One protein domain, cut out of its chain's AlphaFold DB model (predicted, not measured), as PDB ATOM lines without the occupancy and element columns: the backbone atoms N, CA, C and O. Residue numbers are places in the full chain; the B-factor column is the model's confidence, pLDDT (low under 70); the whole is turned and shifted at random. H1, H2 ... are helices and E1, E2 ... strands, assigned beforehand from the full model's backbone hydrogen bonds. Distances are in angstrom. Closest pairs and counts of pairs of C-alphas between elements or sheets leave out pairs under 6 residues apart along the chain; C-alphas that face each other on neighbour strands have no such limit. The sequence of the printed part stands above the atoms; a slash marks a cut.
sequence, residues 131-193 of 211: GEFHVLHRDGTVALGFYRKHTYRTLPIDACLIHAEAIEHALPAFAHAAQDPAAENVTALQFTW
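AT A GLANCE: This is residues 131 to 193 of the 211 residues of the protein "Class I SAM-dependent RNA methyltransferase" of Chloroflexi bacterium (UniProt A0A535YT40). A small, strongly twisted antiparallel sheet of four strands has the short helix H2 packed on it, mostly by strand E2, while the still shorter helix H1 only grazes the sheet near E4. E1 and E2 form a hairpin in the inner part of the sheet, E2 turns back into E3 at one edge, and E4, the last strand, lies beside the first part of E1 at the other edge. The 63 printed residues hold, along the chain, E1, E2, E3, H1, H2 and E4; the sheet's order is E3, E2, E1, E4, and the class is mixed, with helices and strands. The whole is compact, with a radius of gyration of the C-alphas of 11.3 A and spans of 30 by 27 by 16 A.

IN THESE COORDINATES: E1, residues 131 to 138, begins at C-alpha 131 (174.682, 129.233, 122.587) and is 21.7 A long. E2, residues 141 to 147, is 18.1 A long and ends at C-alpha 147 (167.113, 130.400, 132.633). E3 is residues 154 to 156, 6.2 A. H1 is residues 165 to 168, 4.9 A, and H2 is residues 171 to 177, 9.9 A. E4, residues 188 to 192, is 13.3 A long and ends at C-alpha 192 (177.104, 127.407, 116.539).

HOW THE PARTS SIT: E1, E2 and E3 form a meander, each strand the antiparallel neighbour of the one before. The hairpin of E1 and E2 has 134 degrees between directions, with N 136 and O 143 at 2.8 A, within hydrogen-bond range. In the hairpin of E2 and E3, at 122 degrees, N 155 and O 146 are 2.8 A apart, also within range. E4 is antiparallel to E1 at 148 degrees, with N 133 and O 189 at 2.8 A, within range. The pairing is staggered: E1 pairs with E4 over residues 131 to 134 and with E2 over residues 134 to 138. The edge strands E3 and E4 are apart. H2 is on the sheet; its closest C-alphas to E2 are those of Ala 175 and Ala 143, 5.6 A apart. H2 and E4 are near each other, with 5 pairs of C-alphas within 10 A. H1 only grazes the sheet, with its residues 166 to 168; the closest C-alphas of H1 and E4 are those of Ile 167 and Phe 191, 6.6 A apart. H1 and H2 meet only through their link. In H2 every O i to N i+4 pair is within hydrogen-bond range; H1 is too short for such a pair, and its one O i to N i+3 pair is within range.

THE WHOLE: The two C-alphas farthest apart are those of His 150 and Ala 182, 31.0 A. The printed part has no cut. The links E1 to E2 and H1 to H2 are tight, the others are short, and no link is long. The mean pLDDT of the printed part is 91.3, and no printed residue is under 70.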
ATOM      1  N   GLY A 131     175.705 129.038 121.563       93.00
ATOM      2  CA  GLY A 131     174.682 129.233 122.587       93.00
ATOM      3  C   GLY A 131     173.644 128.120 122.564       93.00
ATOM      4  O   GLY A 131     173.299 127.623 121.496       93.00
ATOM      5  N   GLU A 132     173.157 127.731 123.739       94.62
ATOM      6  CA  GLU A 132     172.006 126.843 123.904       94.62
ATOM      7  C   GLU A 132     170.831 127.661 124.434       94.62
ATOM      8  O   GLU A 132     170.931 128.250 125.508       94.62
ATOM      9  N   PHE A 133     169.738 127.718 123.680       95.38
ATOM     10  CA  PHE A 133     168.556 128.504 124.010       95.38
ATOM     11  C   PHE A 133     167.411 127.559 124.347       95.38
ATOM     12  O   PHE A 133     167.049 126.706 123.537       95.38
ATOM     13  N   HIS A 134     166.829 127.717 125.530       95.38
ATOM     14  CA  HIS A 134     165.690 126.919 125.962       95.38
ATOM     15  C   HIS A 134     164.431 127.344 125.219       95.38
ATOM     16  O   HIS A 134     164.150 128.538 125.088       95.38
ATOM     17  N   VAL A 135     163.666 126.354 124.774       94.12
ATOM     18  CA  VAL A 135     162.390 126.553 124.095       94.12
ATOM     19  C   VAL A 135     161.295 126.712 125.146       94.12
ATOM     20  O   VAL A 135     161.148 125.891 126.051       94.12
ATOM     21  N   LEU A 136     160.528 127.792 125.038       91.62
ATOM     22  CA  LEU A 136     159.370 128.073 125.872       91.62
ATOM     23  C   LEU A 136     158.118 128.066 124.998       91.62
ATOM     24  O   LEU A 136     157.942 128.953 124.167       91.62
ATOM     25  N   HIS A 137     157.233 127.104 125.242       87.25
ATOM     26  CA  HIS A 137     155.906 127.055 124.637       87.25
ATOM     27  C   HIS A 137     154.913 127.791 125.541       87.25
ATOM     28  O   HIS A 137     154.788 127.467 126.725       87.25
ATOM     29  N   ARG A 138     154.211 128.793 125.007       79.69
ATOM     30  CA  ARG A 138     153.176 129.536 125.733       79.69
ATOM     31  C   ARG A 138     152.052 129.955 124.795       79.69
ATOM     32  O   ARG A 138     152.294 130.682 123.840       79.69
ATOM     33  N   ASP A 139     150.827 129.523 125.088       78.12
ATOM     34  CA  ASP A 139     149.607 129.963 124.393       78.12
ATOM     35  C   ASP A 139     149.688 129.837 122.853       78.12
ATOM     36  O   ASP A 139     149.274 130.725 122.115       78.12
ATOM     37  N   GLY A 140     150.282 128.742 122.354       77.19
ATOM     38  CA  GLY A 140     150.480 128.499 120.915       77.19
ATOM     39  C   GLY A 140     151.629 129.291 120.276       77.19
ATOM     40  O   GLY A 140     151.851 129.190 119.074       77.19
ATOM     41  N   THR A 141     152.379 130.056 121.069       83.94
ATOM     42  CA  THR A 141     153.600 130.745 120.647       83.94
ATOM     43  C   THR A 141     154.833 130.068 121.230       83.94
ATOM     44  O   THR A 141     154.798 129.493 122.321       83.94
ATOM     45  N   VAL A 142     155.936 130.146 120.492       89.94
ATOM     46  CA  VAL A 142     157.240 129.649 120.926       89.94
ATOM     47  C   VAL A 142     158.189 130.821 121.083       89.94
ATOM     48  O   VAL A 142     158.305 131.660 120.189       89.94
ATOM     49  N   ALA A 143     158.868 130.869 122.223       92.31
ATOM     50  CA  ALA A 143     159.945 131.803 122.499       92.31
ATOM     51  C   ALA A 143     161.232 131.045 122.827       92.31
ATOM     52  O   ALA A 143     161.204 129.922 123.330       92.31
ATOM     53  N   LEU A 144     162.367 131.692 122.575       94.69
ATOM     54  CA  LEU A 144     163.684 131.205 122.964       94.69
ATOM     55  C   LEU A 144     164.191 132.016 124.155       94.69
ATOM     56  O   LEU A 144     163.885 133.201 124.295       94.69
ATOM     57  N   GLY A 145     164.938 131.373 125.044       95.56
ATOM     58  CA  GLY A 145     165.317 132.003 126.299       95.56
ATOM     59  C   GLY A 145     166.491 131.361 127.010       95.56
ATOM     60  O   GLY A 145     166.969 130.288 126.651       95.56
ATOM     61  N   PHE A 146     166.913 132.014 128.085       97.00
ATOM     62  CA  PHE A 146     167.823 131.439 129.073       97.00
ATOM     63  C   PHE A 146     167.098 131.275 130.394       97.00
ATOM     64  O   PHE A 146     166.111 131.959 130.663       97.00
ATOM     65  N   TYR A 147     167.603 130.414 131.267       96.56
ATOM     66  CA  TYR A 147     167.113 130.400 132.633       96.56
ATOM     67  C   TYR A 147     167.379 131.727 133.345       96.56
ATOM     68  O   TYR A 147     168.407 132.383 133.150       96.56
ATOM     69  N   ARG A 148     166.434 132.122 134.198       96.00
ATOM     70  CA  ARG A 148     166.633 133.196 135.167       96.00
ATOM     71  C   ARG A 148     167.673 132.763 136.192       96.00
ATOM     72  O   ARG A 148     167.726 131.585 136.550       96.00
ATOM     73  N   LYS A 149     168.454 133.721 136.692       92.06
ATOM     74  CA  LYS A 149     169.481 133.500 137.721       92.06
ATOM     75  C   LYS A 149     168.963 132.599 138.846       92.06
ATOM     76  O   LYS A 149     167.898 132.857 139.396       92.06
ATOM     77  N   HIS A 150     169.727 131.552 139.163       89.88
ATOM     78  CA  HIS A 150     169.448 130.595 140.246       89.88
ATOM     79  C   HIS A 150     168.097 129.865 140.164       89.88
ATOM     80  O   HIS A 150     167.589 129.387 141.176       89.88
ATOM     81  N   THR A 151     167.496 129.749 138.978       93.75
ATOM     82  CA  THR A 151     166.246 129.000 138.781       93.75
ATOM     83  C   THR A 151     166.285 128.181 137.494       93.75
ATOM     84  O   THR A 151     167.119 128.423 136.634       93.75
ATOM     85  N   TYR A 152     165.321 127.276 137.321       92.94
ATOM     86  CA  TYR A 152     165.031 126.617 136.038       92.94
ATOM     87  C   TYR A 152     163.876 127.295 135.281       92.94
ATOM     88  O   TYR A 152     163.232 126.689 134.430       92.94
ATOM     89  N   ARG A 153     163.545 128.549 135.622       94.19
ATOM     90  CA  ARG A 153     162.485 129.301 134.940       94.19
ATOM     91  C   ARG A 153     163.074 130.037 133.750       94.19
ATOM     92  O   ARG A 153     163.939 130.890 133.933       94.19
ATOM     93  N   THR A 154     162.586 129.748 132.553       95.00
ATOM     94  CA  THR A 154     163.038 130.414 131.327       95.00
ATOM     95  C   THR A 154     162.572 131.872 131.288       95.00
ATOM     96  O   THR A 154     161.405 132.182 131.535       95.00
ATOM     97  N   LEU A 155     163.499 132.779 130.989       95.88
ATOM     98  CA  LEU A 155     163.253 134.156 130.584       95.88
ATOM     99  C   LEU A 155     163.317 134.199 129.051       95.88
ATOM    100  O   LEU A 155     164.398 133.945 128.510       95.88
ATOM    101  N   PRO A 156     162.207 134.501 128.355       95.12
ATOM    102  CA  PRO A 156     162.252 134.721 126.916       95.12
ATOM    103  C   PRO A 156     163.106 135.954 126.608       95.12
ATOM    104  O   PRO A 156     163.027 136.959 127.321       95.12
ATOM    105  N   ILE A 157     163.921 135.858 125.563       94.50
ATOM    106  CA  ILE A 157     164.756 136.951 125.065       94.50
ATOM    107  C   ILE A 157     164.611 137.058 123.548       94.50
ATOM    108  O   ILE A 157     164.397 136.054 122.870       94.50
ATOM    109  N   ASP A 158     164.770 138.264 123.018       90.62
ATOM    110  CA  ASP A 158     164.805 138.530 121.574       90.62
ATOM    111  C   ASP A 158     166.196 138.973 121.085       90.62
ATOM    112  O   ASP A 158     166.449 138.985 119.884       90.62
ATOM    113  N   ALA A 159     167.118 139.264 122.009       93.19
ATOM    114  CA  ALA A 159     168.490 139.662 121.719       93.19
ATOM    115  C   ALA A 159     169.469 139.206 122.812       93.19
ATOM    116  O   ALA A 159     169.105 139.002 123.976       93.19
ATOM    117  N   CYS A 160     170.749 139.064 122.458       95.81
ATOM    118  CA  CYS A 160     171.812 138.742 123.402       95.81
ATOM    119  C   CYS A 160     173.153 139.346 122.961       95.81
ATOM    120  O   CYS A 160     173.894 138.738 122.192       95.81
ATOM    121  N   LEU A 161     173.523 140.485 123.560       95.81
ATOM    122  CA  LEU A 161     174.703 141.291 123.195       95.81
ATOM    123  C   LEU A 161     176.052 140.550 123.215       95.81
ATOM    124  O   LEU A 161     177.015 140.981 122.586       95.81
ATOM    125  N   ILE A 162     176.150 139.441 123.950       96.81
ATOM    126  CA  ILE A 162     177.383 138.647 124.012       96.81
ATOM    127  C   ILE A 162     177.449 137.558 122.939       96.81
ATOM    128  O   ILE A 162     178.528 137.027 122.709       96.81
ATOM    129  N   HIS A 163     176.334 137.203 122.294       96.56
ATOM    130  CA  HIS A 163     176.339 136.277 121.163       96.56
ATOM    131  C   HIS A 163     176.702 137.001 119.876       96.56
ATOM    132  O   HIS A 163     176.374 138.176 119.704       96.56
ATOM    133  N   ALA A 164     177.358 136.275 118.971       95.12
ATOM    134  CA  ALA A 164     177.589 136.737 117.612       95.12
ATOM    135  C   ALA A 164     176.270 137.187 116.969       95.12
ATOM    136  O   ALA A 164     175.233 136.540 117.139       95.12
ATOM    137  N   GLU A 165     176.322 138.260 116.185       93.56
ATOM    138  CA  GLU A 165     175.141 138.835 115.529       93.56
ATOM    139  C   GLU A 165     174.409 137.810 114.658       93.56
ATOM    140  O   GLU A 165     173.187 137.766 114.642       93.56
ATOM    141  N   ALA A 166     175.150 136.912 114.001       92.81
ATOM    142  CA  ALA A 166     174.569 135.835 113.207       92.81
ATOM    143  C   ALA A 166     173.680 134.879 114.023       92.81
ATOM    144  O   ALA A 166     172.739 134.327 113.465       92.81
ATOM    145  N   ILE A 167     173.970 134.671 115.313       93.38
ATOM    146  CA  ILE A 167     173.119 133.877 116.214       93.38
ATOM    147  C   ILE A 167     171.910 134.708 116.640       93.38
ATOM    148  O   ILE A 167     170.788 134.219 116.572       93.38
ATOM    149  N   GLU A 168     172.127 135.957 117.057       92.88
ATOM    150  CA  GLU A 168     171.057 136.866 117.489       92.88
ATOM    151  C   GLU A 168     169.999 137.061 116.393       92.88
ATOM    152  O   GLU A 168     168.815 136.835 116.629       92.88
ATOM    153  N   HIS A 169     170.428 137.371 115.167       92.00
ATOM    154  CA  HIS A 169     169.541 137.557 114.016       92.00
ATOM    155  C   HIS A 169     168.791 136.283 113.609       92.00
ATOM    156  O   HIS A 169     167.750 136.360 112.957       92.00
ATOM    157  N   ALA A 170     169.299 135.108 113.983       91.00
ATOM    158  CA  ALA A 170     168.665 133.835 113.681       91.00
ATOM    159  C   ALA A 170     167.507 133.498 114.635       91.00
ATOM    160  O   ALA A 170     166.617 132.731 114.262       91.00
ATOM    161  N   LEU A 171     167.494 134.062 115.853       91.12
ATOM    162  CA  LEU A 171     166.548 133.682 116.909       91.12
ATOM    163  C   LEU A 171     165.077 133.700 116.463       91.12
ATOM    164  O   LEU A 171     164.396 132.707 116.727       91.12
ATOM    165  N   PRO A 172     164.568 134.727 115.747       90.44
ATOM    166  CA  PRO A 172     163.166 134.745 115.329       90.44
ATOM    167  C   PRO A 172     162.810 133.606 114.364       90.44
ATOM    168  O   PRO A 172     161.753 132.990 114.493       90.44
ATOM    169  N   ALA A 173     163.702 133.287 113.420       89.25
ATOM    170  CA  ALA A 173     163.474 132.229 112.437       89.25
ATOM    171  C   ALA A 173     163.421 130.847 113.101       89.25
ATOM    172  O   ALA A 173     162.570 130.025 112.766       89.25
ATOM    173  N   PHE A 174     164.292 130.601 114.078       89.69
ATOM    174  CA  PHE A 174     164.290 129.342 114.818       89.69
ATOM    175  C   PHE A 174     163.160 129.240 115.838       89.69
ATOM    176  O   PHE A 174     162.622 128.152 116.020       89.69
ATOM    177  N   ALA A 175     162.752 130.351 116.457       89.94
ATOM    178  CA  ALA A 175     161.545 130.386 117.276       89.94
ATOM    179  C   ALA A 175     160.308 130.019 116.442       89.94
ATOM    180  O   ALA A 175     159.479 129.238 116.896       89.94
ATOM    181  N   HIS A 176     160.214 130.519 115.205       88.94
ATOM    182  CA  HIS A 176     159.153 130.138 114.275       88.94
ATOM    183  C   HIS A 176     159.238 128.661 113.865       88.94
ATOM    184  O   HIS A 176     158.239 127.957 113.941       88.94
ATOM    185  N   ALA A 177     160.422 128.162 113.493       87.25
ATOM    186  CA  ALA A 177     160.598 126.753 113.134       87.25
ATOM    187  C   ALA A 177     160.245 125.797 114.290       87.25
ATOM    188  O   ALA A 177     159.701 124.722 114.061       87.25
ATOM    189  N   ALA A 178     160.503 126.202 115.534       88.00
ATOM    190  CA  ALA A 178     160.146 125.432 116.722       88.00
ATOM    191  C   ALA A 178     158.630 125.398 117.014       88.00
ATOM    192  O   ALA A 178     158.217 124.667 117.905       88.00
ATOM    193  N   GLN A 179     157.800 126.145 116.275       87.62
ATOM    194  CA  GLN A 179     156.334 126.023 116.331       87.62
ATOM    195  C   GLN A 179     155.812 124.806 115.551       87.62
ATOM    196  O   GLN A 179     154.632 124.478 115.670       87.62
ATOM    197  N   ASP A 180     156.651 124.162 114.730       87.06
ATOM    198  CA  ASP A 180     156.273 122.955 113.995       87.06
ATOM    199  C   ASP A 180     155.849 121.851 114.985       87.06
ATOM    200  O   ASP A 180     156.599 121.565 115.922       87.06
ATOM    201  N   PRO A 181     154.688 121.193 114.802       85.50
ATOM    202  CA  PRO A 181     154.279 120.065 115.640       85.50
ATOM    203  C   PRO A 181     155.329 118.947 115.736       85.50
ATOM    204  O   PRO A 181     155.432 118.278 116.760       85.50
ATOM    205  N   ALA A 182     156.160 118.757 114.708       87.69
ATOM    206  CA  ALA A 182     157.273 117.810 114.740       87.69
ATOM    207  C   ALA A 182     158.375 118.203 115.746       87.69
ATOM    208  O   ALA A 182     159.171 117.353 116.149       87.69
ATOM    209  N   ALA A 183     158.422 119.470 116.164       85.75
ATOM    210  CA  ALA A 183     159.361 120.016 117.135       85.75
ATOM    211  C   ALA A 183     158.784 120.125 118.562       85.75
ATOM    212  O   ALA A 183     159.473 120.640 119.439       85.75
ATOM    213  N   GLU A 184     157.583 119.599 118.839       84.75
ATOM    214  CA  GLU A 184     156.900 119.727 120.144       84.75
ATOM    215  C   GLU A 184     157.766 119.284 121.344       84.75
ATOM    216  O   GLU A 184     157.720 119.881 122.419       84.75
ATOM    217  N   ASN A 185     158.607 118.263 121.156       87.88
ATOM    218  CA  ASN A 185     159.480 117.726 122.207       87.88
ATOM    219  C   ASN A 185     160.860 118.404 122.283       87.88
ATOM    220  O   ASN A 185     161.710 117.993 123.078       87.88
ATOM    221  N   VAL A 186     161.124 119.417 121.455       89.94
ATOM    222  CA  VAL A 186     162.388 120.156 121.479       89.94
ATOM    223  C   VAL A 186     162.388 121.102 122.675       89.94
ATOM    224  O   VAL A 186     161.613 122.050 122.753       89.94
ATOM    225  N   THR A 187     163.296 120.856 123.616       91.69
ATOM    226  CA  THR A 187     163.420 121.642 124.854       91.69
ATOM    227  C   THR A 187     164.516 122.703 124.784       91.69
ATOM    228  O   THR A 187     164.502 123.660 125.563       91.69
ATOM    229  N   ALA A 188     165.458 122.565 123.851       93.31
ATOM    230  CA  ALA A 188     166.529 123.523 123.621       93.31
ATOM    231  C   ALA A 188     167.044 123.470 122.175       93.31
ATOM    232  O   ALA A 188     167.048 122.415 121.540       93.31
ATOM    233  N   LEU A 189     167.532 124.609 121.685       92.19
ATOM    234  CA  LEU A 189     168.209 124.747 120.400       92.19
ATOM    235  C   LEU A 189     169.647 125.204 120.625       92.19
ATOM    236  O   LEU A 189     169.894 126.212 121.289       92.19
ATOM    237  N   GLN A 190     170.600 124.472 120.053       92.50
ATOM    238  CA  GLN A 190     172.008 124.848 120.077       92.50
ATOM    239  C   GLN A 190     172.406 125.496 118.755       92.50
ATOM    240  O   GLN A 190     172.322 124.878 117.695       92.50
ATOM    241  N   PHE A 191     172.913 126.721 118.830       91.12
ATOM    242  CA  PHE A 191     173.475 127.441 117.693       91.12
ATOM    243  C   PHE A 191     174.985 127.456 117.797       91.12
ATOM    244  O   PHE A 191     175.531 127.700 118.871       91.12
ATOM    245  N   THR A 192     175.659 127.219 116.675       90.88
ATOM    246  CA  THR A 192     177.104 127.407 116.539       90.88
ATOM    247  C   THR A 192     177.361 128.174 115.255       90.88
ATOM    248  O   THR A 192     176.917 127.757 114.187       90.88
ATOM    249  N   TRP A 193     178.069 129.291 115.361       92.69
ATOM    250  CA  TRP A 193     178.502 130.103 114.232       92.69
ATOM    251  C   TRP A 193     180.018 130.257 114.277       92.69
ATOM    252  O   TRP A 193     180.585 130.461 115.344       92.69
TER     253      TRP A 193